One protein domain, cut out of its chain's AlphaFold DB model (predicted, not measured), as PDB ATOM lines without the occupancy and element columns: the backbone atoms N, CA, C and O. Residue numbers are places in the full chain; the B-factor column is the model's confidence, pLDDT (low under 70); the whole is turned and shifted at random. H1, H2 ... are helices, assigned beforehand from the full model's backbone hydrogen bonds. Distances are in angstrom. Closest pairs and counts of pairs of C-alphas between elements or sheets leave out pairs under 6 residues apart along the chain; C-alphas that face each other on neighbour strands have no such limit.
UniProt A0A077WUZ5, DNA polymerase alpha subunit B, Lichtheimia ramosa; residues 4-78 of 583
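Overview. This is residues 4 to 78 of the 583 residues of the protein "DNA polymerase alpha subunit B" of Lichtheimia ramosa (UniProt A0A077WUZ5). Two helices, H2 and H4, lie side by side and run the same way, H3 crosses the pair at nearly a right angle, and short H1 packs on H2 and on the first residues of H3. The printed part has 75 residues with four named helices, H1 to H4 in order, and no named strand: all helix. It is compact, radius of gyration of the C-alphas 12.1 A, spanning 40 by 27 by 19 A.

Along the chain. H1, residues 4 to 11, begins at C-alpha 4 (232.853, 223.305, 233.967). H2 is residues 19 to 32, 20.3 A long; H3, residues 36 to 49, 20.1 A; H4, residues 59 to 78, 29.0 A, ending at C-alpha 78 (217.453, 239.283, 211.157).

Arrangement. H1 touches H2 residues 22 to 26 alone, about perpendicular at 84 degrees; the closest C-alphas, Arg 4 and Glu 26, are 6.9 A apart. H1 touches H3 residues 36 to 40 alone, closest C-alphas Leu 7 and Pro 36, 5.7 A, the same way at 36 degrees, only just steep. H2 touches H4 residues 59 to 66 alone, closest C-alphas Ile 21 and Val 59, 5.7 A, the same way at a shallow tilt of 2 degrees. H3 and H4 are close but not clearly touching, closest C-alphas Phe 46 and Leu 65, 6.9 A. H1 and H4 are apart. Every O i to N i+4 pair is within hydrogen-bond range in H1, H2, H3 and H4.

Size, cuts and confidence. The farthest C-alphas, Ala 16 and Glu 78, are 40.7 A apart. The printed part has no cut and no long link. The model's pLDDT is under 70 at residue 16 and residues 53 to 56.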
ATOM      1  N   ARG A   4     232.315 224.586 234.425       78.56
ATOM      2  CA  ARG A   4     232.853 223.305 233.967       78.56
ATOM      3  C   ARG A   4     232.298 222.107 234.749       78.56
ATOM      4  O   ARG A   4     231.911 221.112 234.146       78.56
ATOM      5  N   ASP A   5     232.152 222.226 236.071       79.12
ATOM      6  CA  ASP A   5     231.559 221.168 236.910       79.12
ATOM      7  C   ASP A   5     230.084 220.932 236.563       79.12
ATOM      8  O   ASP A   5     229.621 219.795 236.502       79.12
ATOM      9  N   LYS A   6     229.347 222.014 236.278       81.62
ATOM     10  CA  LYS A   6     227.938 221.938 235.871       81.62
ATOM     11  C   LYS A   6     227.772 221.280 234.502       81.62
ATOM     12  O   LYS A   6     226.838 220.506 234.319       81.62
ATOM     13  N   LEU A   7     228.669 221.554 233.550       83.69
ATOM     14  CA  LEU A   7     228.676 220.886 232.244       83.69
ATOM     15  C   LEU A   7     228.937 219.383 232.382       83.69
ATOM     16  O   LEU A   7     228.218 218.584 231.783       83.69
ATOM     17  N   ARG A   8     229.899 218.996 233.226       84.81
ATOM     18  CA  ARG A   8     230.202 217.586 233.505       84.81
ATOM     19  C   ARG A   8     229.001 216.833 234.059       84.81
ATOM     20  O   ARG A   8     228.707 215.741 233.585       84.81
ATOM     21  N   GLU A   9     228.289 217.420 235.017       82.62
ATOM     22  CA  GLU A   9     227.090 216.807 235.597       82.62
ATOM     23  C   GLU A   9     225.939 216.734 234.581       82.62
ATOM     24  O   GLU A   9     225.282 215.703 234.439       82.62
ATOM     25  N   THR A  10     225.741 217.805 233.810       83.44
ATOM     26  CA  THR A  10     224.628 217.930 232.858       83.44
ATOM     27  C   THR A  10     224.767 216.966 231.675       83.44
ATOM     28  O   THR A  10     223.794 216.299 231.304       83.44
ATOM     29  N   PHE A  11     225.975 216.839 231.119       82.50
ATOM     30  CA  PHE A  11     226.286 215.969 229.977       82.50
ATOM     31  C   PHE A  11     226.855 214.597 230.373       82.50
ATOM     32  O   PHE A  11     227.093 213.766 229.503       82.50
ATOM     33  N   ARG A  12     227.040 214.332 231.677       81.62
ATOM     34  CA  ARG A  12     227.646 213.101 232.225       81.62
ATOM     35  C   ARG A  12     229.037 212.801 231.643       81.62
ATOM     36  O   ARG A  12     229.353 211.656 231.330       81.62
ATOM     37  N   LEU A  13     229.872 213.833 231.505       81.62
ATOM     38  CA  LEU A  13     231.206 213.744 230.894       81.62
ATOM     39  C   LEU A  13     232.322 213.609 231.942       81.62
ATOM     40  O   LEU A  13     232.336 214.302 232.965       81.62
ATOM     41  N   ASN A  14     233.304 212.753 231.647       78.19
ATOM     42  CA  ASN A  14     234.506 212.575 232.464       78.19
ATOM     43  C   ASN A  14     235.640 213.496 231.999       78.19
ATOM     44  O   ASN A  14     236.041 213.456 230.840       78.19
ATOM     45  N   GLU A  15     236.204 214.271 232.927       72.06
ATOM     46  CA  GLU A  15     237.232 215.286 232.645       72.06
ATOM     47  C   GLU A  15     238.549 214.695 232.124       72.06
ATOM     48  O   GLU A  15     239.180 215.285 231.256       72.06
ATOM     49  N   ALA A  16     238.921 213.492 232.572       66.88
ATOM     50  CA  ALA A  16     240.137 212.814 232.119       66.88
ATOM     51  C   ALA A  16     240.068 212.314 230.661       66.88
ATOM     52  O   ALA A  16     241.109 212.059 230.064       66.88
ATOM     53  N   THR A  17     238.867 212.149 230.094       70.25
ATOM     54  CA  THR A  17     238.670 211.589 228.744       70.25
ATOM     55  C   THR A  17     238.012 212.554 227.758       70.25
ATOM     56  O   THR A  17     238.123 212.340 226.558       70.25
ATOM     57  N   HIS A  18     237.364 213.623 228.233       81.00
ATOM     58  CA  HIS A  18     236.590 214.557 227.401       81.00
ATOM     59  C   HIS A  18     237.002 216.024 227.612       81.00
ATOM     60  O   HIS A  18     236.162 216.915 227.494       81.00
ATOM     61  N   SER A  19     238.269 216.296 227.953       78.75
ATOM     62  CA  SER A  19     238.738 217.670 228.215       78.75
ATOM     63  C   SER A  19     238.492 218.604 227.024       78.75
ATOM     64  O   SER A  19     237.903 219.665 227.210       78.75
ATOM     65  N   ASP A  20     238.822 218.167 225.806       80.38
ATOM     66  CA  ASP A  20     238.665 218.973 224.583       80.38
ATOM     67  C   ASP A  20     237.189 219.283 224.265       80.38
ATOM     68  O   ASP A  20     236.839 220.361 223.791       80.38
ATOM     69  N   ILE A  21     236.295 218.342 224.576       83.12
ATOM     70  CA  ILE A  21     234.842 218.500 224.424       83.12
ATOM     71  C   ILE A  21     234.302 219.505 225.442       83.12
ATOM     72  O   ILE A  21     233.481 220.356 225.104       83.12
ATOM     73  N   LEU A  22     234.768 219.426 226.691       83.88
ATOM     74  CA  LEU A  22     234.377 220.364 227.739       83.88
ATOM     75  C   LEU A  22     234.848 221.789 227.423       83.88
ATOM     76  O   LEU A  22     234.100 222.728 227.688       83.88
ATOM     77  N   ASP A  23     236.025 221.949 226.814       85.19
ATOM     78  CA  ASP A  23     236.553 223.253 226.395       85.19
ATOM     79  C   ASP A  23     235.698 223.894 225.287       85.19
ATOM     80  O   ASP A  23     235.345 225.074 225.373       85.19
ATOM     81  N   GLU A  24     235.282 223.118 224.283       84.25
ATOM     82  CA  GLU A  24     234.397 223.606 223.216       84.25
ATOM     83  C   GLU A  24     232.979 223.917 223.729       84.25
ATOM     84  O   GLU A  24     232.397 224.943 223.369       84.25
ATOM     85  N   LEU A  25     232.421 223.094 224.623       85.62
ATOM     86  CA  LEU A  25     231.120 223.377 225.245       85.62
ATOM     87  C   LEU A  25     231.169 224.636 226.122       85.62
ATOM     88  O   LEU A  25     230.234 225.437 226.104       85.62
ATOM     89  N   GLU A  26     232.259 224.850 226.860       86.44
ATOM     90  CA  GLU A  26     232.453 226.059 227.663       86.44
ATOM     91  C   GLU A  26     232.574 227.312 226.777       86.44
ATOM     92  O   GLU A  26     231.997 228.356 227.094       86.44
ATOM     93  N   SER A  27     233.238 227.190 225.623       86.00
ATOM     94  CA  SER A  27     233.293 228.233 224.593       86.00
ATOM     95  C   SER A  27     231.897 228.595 224.067       86.00
ATOM     96  O   SER A  27     231.549 229.775 223.990       86.00
ATOM     97  N   LEU A  28     231.046 227.597 223.791       84.25
ATOM     98  CA  LEU A  28     229.669 227.816 223.331       84.25
ATOM     99  C   LEU A  28     228.786 228.504 224.377       84.25
ATOM    100  O   LEU A  28     228.012 229.395 224.020       84.25
ATOM    101  N   LEU A  29     228.917 228.145 225.660       85.94
ATOM    102  CA  LEU A  29     228.190 228.831 226.734       85.94
ATOM    103  C   LEU A  29     228.545 230.319 226.794       85.94
ATOM    104  O   LEU A  29     227.654 231.149 226.969       85.94
ATOM    105  N   ARG A  30     229.831 230.660 226.622       83.44
ATOM    106  CA  ARG A  30     230.302 232.053 226.645       83.44
ATOM    107  C   ARG A  30     229.870 232.832 225.405       83.44
ATOM    108  O   ARG A  30     229.406 233.958 225.547       83.44
ATOM    109  N   LEU A  31     229.994 232.244 224.215       83.81
ATOM    110  CA  LEU A  31     229.679 232.916 222.948       83.81
ATOM    111  C   LEU A  31     228.188 233.229 222.792       83.81
ATOM    112  O   LEU A  31     227.841 234.296 222.298       83.81
ATOM    113  N   TYR A  32     227.312 232.323 223.235       82.81
ATOM    114  CA  TYR A  32     225.861 232.461 223.061       82.81
ATOM    115  C   TYR A  32     225.110 232.806 224.356       82.81
ATOM    116  O   TYR A  32     223.881 232.831 224.359       82.81
ATOM    117  N   ASN A  33     225.835 233.077 225.449       84.00
ATOM    118  CA  ASN A  33     225.294 233.374 226.781       84.00
ATOM    119  C   ASN A  33     224.209 232.373 227.234       84.00
ATOM    120  O   ASN A  33     223.134 232.753 227.702       84.00
ATOM    121  N   LEU A  34     224.482 231.079 227.044       85.69
ATOM    122  CA  LEU A  34     223.555 229.988 227.358       85.69
ATOM    123  C   LEU A  34     223.824 229.416 228.753       85.69
ATOM    124  O   LEU A  34     224.945 229.470 229.265       85.69
ATOM    125  N   SER A  35     222.804 228.808 229.361       87.94
ATOM    126  CA  SER A  35     223.005 227.962 230.539       87.94
ATOM    127  C   SER A  35     223.430 226.538 230.127       87.94
ATOM    128  O   SER A  35     223.088 226.085 229.031       87.94
ATOM    129  N   PRO A  36     224.145 225.782 230.990       85.69
ATOM    130  CA  PRO A  36     224.502 224.384 230.715       85.69
ATOM    131  C   PRO A  36     223.302 223.495 230.353       85.69
ATOM    132  O   PRO A  36     223.427 222.593 229.529       85.69
ATOM    133  N   THR A  37     222.133 223.766 230.941       85.12
ATOM    134  CA  THR A  37     220.879 223.057 230.659       85.12
ATOM    135  C   THR A  37     220.298 223.418 229.295       85.12
ATOM    136  O   THR A  37     219.879 222.523 228.567       85.12
ATOM    137  N   ASP A  38     220.345 224.691 228.894       86.06
ATOM    138  CA  ASP A  38     219.849 225.119 227.578       86.06
ATOM    139  C   ASP A  38     220.724 224.581 226.446       86.06
ATOM    140  O   ASP A  38     220.220 224.151 225.408       86.06
ATOM    141  N   LEU A  39     222.045 224.546 226.663       87.12
ATOM    142  CA  LEU A  39     222.975 223.944 225.712       87.12
ATOM    143  C   LEU A  39     222.705 222.443 225.541       87.12
ATOM    144  O   LEU A  39     222.819 221.927 224.432       87.12
ATOM    145  N   LYS A  40     222.296 221.749 226.609       85.62
ATOM    146  CA  LYS A  40     221.906 220.338 226.533       85.62
ATOM    147  C   LYS A  40     220.625 220.130 225.736       85.62
ATOM    148  O   LYS A  40     220.615 219.259 224.876       85.62
ATOM    149  N   PHE A  41     219.591 220.945 225.945       87.12
ATOM    150  CA  PHE A  41     218.378 220.858 225.123       87.12
ATOM    151  C   PHE A  41     218.667 221.133 223.646       87.12
ATOM    152  O   PHE A  41     218.159 220.432 222.774       87.12
ATOM    153  N   LYS A  42     219.541 222.106 223.358       86.19
ATOM    154  CA  LYS A  42     220.005 222.391 221.992       86.19
ATOM    155  C   LYS A  42     220.793 221.222 221.391       86.19
ATOM    156  O   LYS A  42     220.585 220.895 220.228       86.19
ATOM    157  N   TRP A  43     221.637 220.553 222.177       85.81
ATOM    158  CA  TRP A  43     222.319 219.328 221.753       85.81
ATOM    159  C   TRP A  43     221.345 218.171 221.485       85.81
ATOM    160  O   TRP A  43     221.460 217.500 220.463       85.81
ATOM    161  N   GLU A  44     220.367 217.947 222.363       83.75
ATOM    162  CA  GLU A  44     219.360 216.893 222.197       83.75
ATOM    163  C   GLU A  44     218.525 217.135 220.933       83.75
ATOM    164  O   GLU A  44     218.415 216.240 220.095       83.75
ATOM    165  N   ALA A  45     218.050 218.364 220.711       82.19
ATOM    166  CA  ALA A  45     217.358 218.743 219.478       82.19
ATOM    167  C   ALA A  45     218.232 218.546 218.223       82.19
ATOM    168  O   ALA A  45     217.771 218.010 217.216       82.19
ATOM    169  N   PHE A  46     219.513 218.923 218.288       85.50
ATOM    170  CA  PHE A  46     220.470 218.720 217.199       85.50
ATOM    171  C   PHE A  46     220.702 217.230 216.891       85.50
ATOM    172  O   PHE A  46     220.680 216.828 215.728       85.50
ATOM    173  N   SER A  47     220.855 216.393 217.920       82.06
ATOM    174  CA  SER A  47     221.031 214.942 217.770       82.06
ATOM    175  C   SER A  47     219.792 214.242 217.195       82.06
ATOM    176  O   SER A  47     219.932 213.354 216.351       82.06
ATOM    177  N   LEU A  48     218.587 214.691 217.577       79.50
ATOM    178  CA  LEU A  48     217.316 214.201 217.035       79.50
ATOM    179  C   LEU A  48     217.177 214.532 215.547       79.50
ATOM    180  O   LEU A  48     216.825 213.657 214.756       79.50
ATOM    181  N   ASN A  49     217.533 215.755 215.144       79.69
ATOM    182  CA  ASN A  49     217.507 216.169 213.739       79.69
ATOM    183  C   ASN A  49     218.466 215.350 212.859       79.69
ATOM    184  O   ASN A  49     218.172 215.105 211.692       79.69
ATOM    185  N   LEU A  50     219.586 214.885 213.418       78.50
ATOM    186  CA  LEU A  50     220.546 214.018 212.727       78.50
ATOM    187  C   LEU A  50     220.228 212.514 212.850       78.50
ATOM    188  O   LEU A  50     220.981 211.696 212.324       78.50
ATOM    189  N   ARG A  51     219.123 212.136 213.516       75.69
ATOM    190  CA  ARG A  51     218.710 210.740 213.785       75.69
ATOM    191  C   ARG A  51     219.795 209.895 214.473       75.69
ATOM    192  O   ARG A  51     219.911 208.693 214.236       75.69
ATOM    193  N   LEU A  52     220.606 210.514 215.331       71.25
ATOM    194  CA  LEU A  52     221.683 209.837 216.055       71.25
ATOM    195  C   LEU A  52     221.137 209.272 217.372       71.25
ATOM    196  O   LEU A  52     221.216 209.920 218.408       71.25
ATOM    197  N   GLU A  53     220.569 208.065 217.353       54.75
ATOM    198  CA  GLU A  53     219.910 207.512 218.551       54.75
ATOM    199  C   GLU A  53     220.886 207.131 219.683       54.75
ATOM    200  O   GLU A  53     220.483 207.120 220.847       54.75
ATOM    201  N   LYS A  54     222.166 206.839 219.381       56.44
ATOM    202  CA  LYS A  54     223.206 206.464 220.371       56.44
ATOM    203  C   LYS A  54     224.641 206.733 219.886       56.44
ATOM    204  O   LYS A  54     225.445 205.807 219.805       56.44
ATOM    205  N   VAL A  55     224.974 207.971 219.524       62.38
ATOM    206  CA  VAL A  55     226.359 208.328 219.156       62.38
ATOM    207  C   VAL A  55     227.026 209.106 220.284       62.38
ATOM    208  O   VAL A  55     226.452 210.061 220.809       62.38
ATOM    209  N   ASP A  56     228.237 208.685 220.651       66.25
ATOM    210  CA  ASP A  56     229.070 209.378 221.631       66.25
ATOM    211  C   ASP A  56     229.444 210.776 221.118       66.25
ATOM    212  O   ASP A  56     229.759 210.975 219.944       66.25
ATOM    213  N   MET A  57     229.391 211.768 222.006       75.25
ATOM    214  CA  MET A  57     229.674 213.162 221.667       75.25
ATOM    215  C   MET A  57     231.136 213.317 221.226       75.25
ATOM    216  O   MET A  57     232.045 213.162 222.037       75.25
ATOM    217  N   THR A  58     231.368 213.648 219.954       81.00
ATOM    218  CA  THR A  58     232.706 213.920 219.403       81.00
ATOM    219  C   THR A  58     232.926 215.416 219.179       81.00
ATOM    220  O   THR A  58     231.980 216.185 219.007       81.00
ATOM    221  N   VAL A  59     234.194 215.838 219.133       78.25
ATOM    222  CA  VAL A  59     234.575 217.239 218.870       78.25
ATOM    223  C   VAL A  59     234.017 217.735 217.529       78.25
ATOM    224  O   VAL A  59     233.556 218.873 217.432       78.25
ATOM    225  N   ASP A  60     233.977 216.882 216.503       79.94
ATOM    226  CA  ASP A  60     233.441 217.255 215.189       79.94
ATOM    227  C   ASP A  60     231.924 217.491 215.215       79.94
ATOM    228  O   ASP A  60     231.440 218.439 214.593       79.94
ATOM    229  N   LEU A  61     231.172 216.710 215.998       82.94
ATOM    230  CA  LEU A  61     229.738 216.944 216.194       82.94
ATOM    231  C   LEU A  61     229.472 218.255 216.947       82.94
ATOM    232  O   LEU A  61     228.521 218.965 216.627       82.94
ATOM    233  N   ILE A  62     230.328 218.628 217.902       83.44
ATOM    234  CA  ILE A  62     230.214 219.911 218.618       83.44
ATOM    235  C   ILE A  62     230.522 221.089 217.688       83.44
ATOM    236  O   ILE A  62     229.866 222.129 217.762       83.44
ATOM    237  N   ARG A  63     231.464 220.933 216.750       82.31
ATOM    238  CA  ARG A  63     231.712 221.944 215.709       82.31
ATOM    239  C   ARG A  63     230.516 222.102 214.773       82.31
ATOM    240  O   ARG A  63     230.169 223.228 214.423       82.31
ATOM    241  N   GLN A  64     229.844 221.012 214.411       84.00
ATOM    242  CA  GLN A  64     228.605 221.089 213.632       84.00
ATOM    243  C   GLN A  64     227.465 221.741 214.429       84.00
ATOM    244  O   GLN A  64     226.749 222.585 213.884       84.00
ATOM    245  N   LEU A  65     227.349 221.447 215.729       86.62
ATOM    246  CA  LEU A  65     226.423 222.139 216.631       86.62
ATOM    247  C   LEU A  65     226.711 223.647 216.671       86.62
ATOM    248  O   LEU A  65     225.787 224.450 216.593       86.62
ATOM    249  N   LYS A  66     227.986 224.052 216.736       86.12
ATOM    250  CA  LYS A  66     228.395 225.465 216.722       86.12
ATOM    251  C   LYS A  66     227.911 226.199 215.470       86.12
ATOM    252  O   LYS A  66     227.402 227.310 215.593       86.12
ATOM    253  N   ILE A  67     228.038 225.578 214.295       85.25
ATOM    254  CA  ILE A  67     227.557 226.136 213.019       85.25
ATOM    255  C   ILE A  67     226.027 226.261 213.031       85.25
ATOM    256  O   ILE A  67     225.482 227.268 212.581       85.25
ATOM    257  N   ASN A  68     225.328 225.261 213.572       86.62
ATOM    258  CA  ASN A  68     223.872 225.287 213.687       86.62
ATOM    259  C   ASN A  68     223.391 226.427 214.605       86.62
ATOM    260  O   ASN A  68     222.522 227.203 214.212       86.62
ATOM    261  N   LEU A  69     224.026 226.591 215.771       86.75
ATOM    262  CA  LEU A  69     223.727 227.676 216.710       86.75
ATOM    263  C   LEU A  69     224.021 229.058 216.127       86.75
ATOM    264  O   LEU A  69     223.257 229.991 216.369       86.75
ATOM    265  N   GLN A  70     225.086 229.185 215.335       84.75
ATOM    266  CA  GLN A  70     225.409 230.438 214.657       84.75
ATOM    267  C   GLN A  70     224.302 230.835 213.674       84.75
ATOM    268  O   GLN A  70     223.810 231.961 213.720       84.75
ATOM    269  N   ARG A  71     223.855 229.886 212.844       84.44
ATOM    270  CA  ARG A  71     222.773 230.102 211.875       84.44
ATOM    271  C   ARG A  71     221.459 230.474 212.565       84.44
ATOM    272  O   ARG A  71     220.762 231.377 212.112       84.44
ATOM    273  N   GLU A  72     221.128 229.804 213.668       82.19
ATOM    274  CA  GLU A  72     219.928 230.105 214.456       82.19
ATOM    275  C   GLU A  72     219.990 231.522 215.055       82.19
ATOM    276  O   GLU A  72     219.003 232.258 215.035       82.19
ATOM    277  N   PHE A  73     221.160 231.937 215.549       82.50
ATOM    278  CA  PHE A  73     221.354 233.267 216.123       82.50
ATOM    279  C   PHE A  73     221.291 234.381 215.065       82.50
ATOM    280  O   PHE A  73     220.656 235.410 215.298       82.50
ATOM    281  N   GLU A  74     221.878 234.165 213.884       80.19
ATOM    282  CA  GLU A  74     221.791 235.087 212.741       80.19
ATOM    283  C   GLU A  74     220.338 235.273 212.282       80.19
ATOM    284  O   GLU A  74     219.882 236.407 212.119       80.19
ATOM    285  N   GLN A  75     219.567 234.186 212.194       80.62
ATOM    286  CA  GLN A  75     218.139 234.246 211.867       80.62
ATOM    287  C   GLN A  75     217.338 235.035 212.910       80.62
ATOM    288  O   GLN A  75     216.490 235.853 212.552       80.62
ATOM    289  N   GLN A  76     217.622 234.855 214.204       79.12
ATOM    290  CA  GLN A  76     216.970 235.636 215.261       79.12
ATOM    291  C   GLN A  76     217.338 237.125 215.204       79.12
ATOM    292  O   GLN A  76     216.495 237.979 215.500       79.12
ATOM    293  N   LEU A  77     218.573 237.457 214.817       77.81
ATOM    294  CA  LEU A  77     219.019 238.839 214.649       77.81
ATOM    295  C   LEU A  77     218.320 239.509 213.457       77.81
ATOM    296  O   LEU A  77     217.846 240.640 213.574       77.81
ATOM    297  N   GLU A  78     218.195 238.806 212.329       77.38
ATOM    298  CA  GLU A  78     217.453 239.283 211.157       77.38
ATOM    299  C   GLU A  78     215.964 239.466 211.449       77.38
ATOM    300  O   GLU A  78     215.376 240.477 211.053       77.38
TER     301      GLU A  78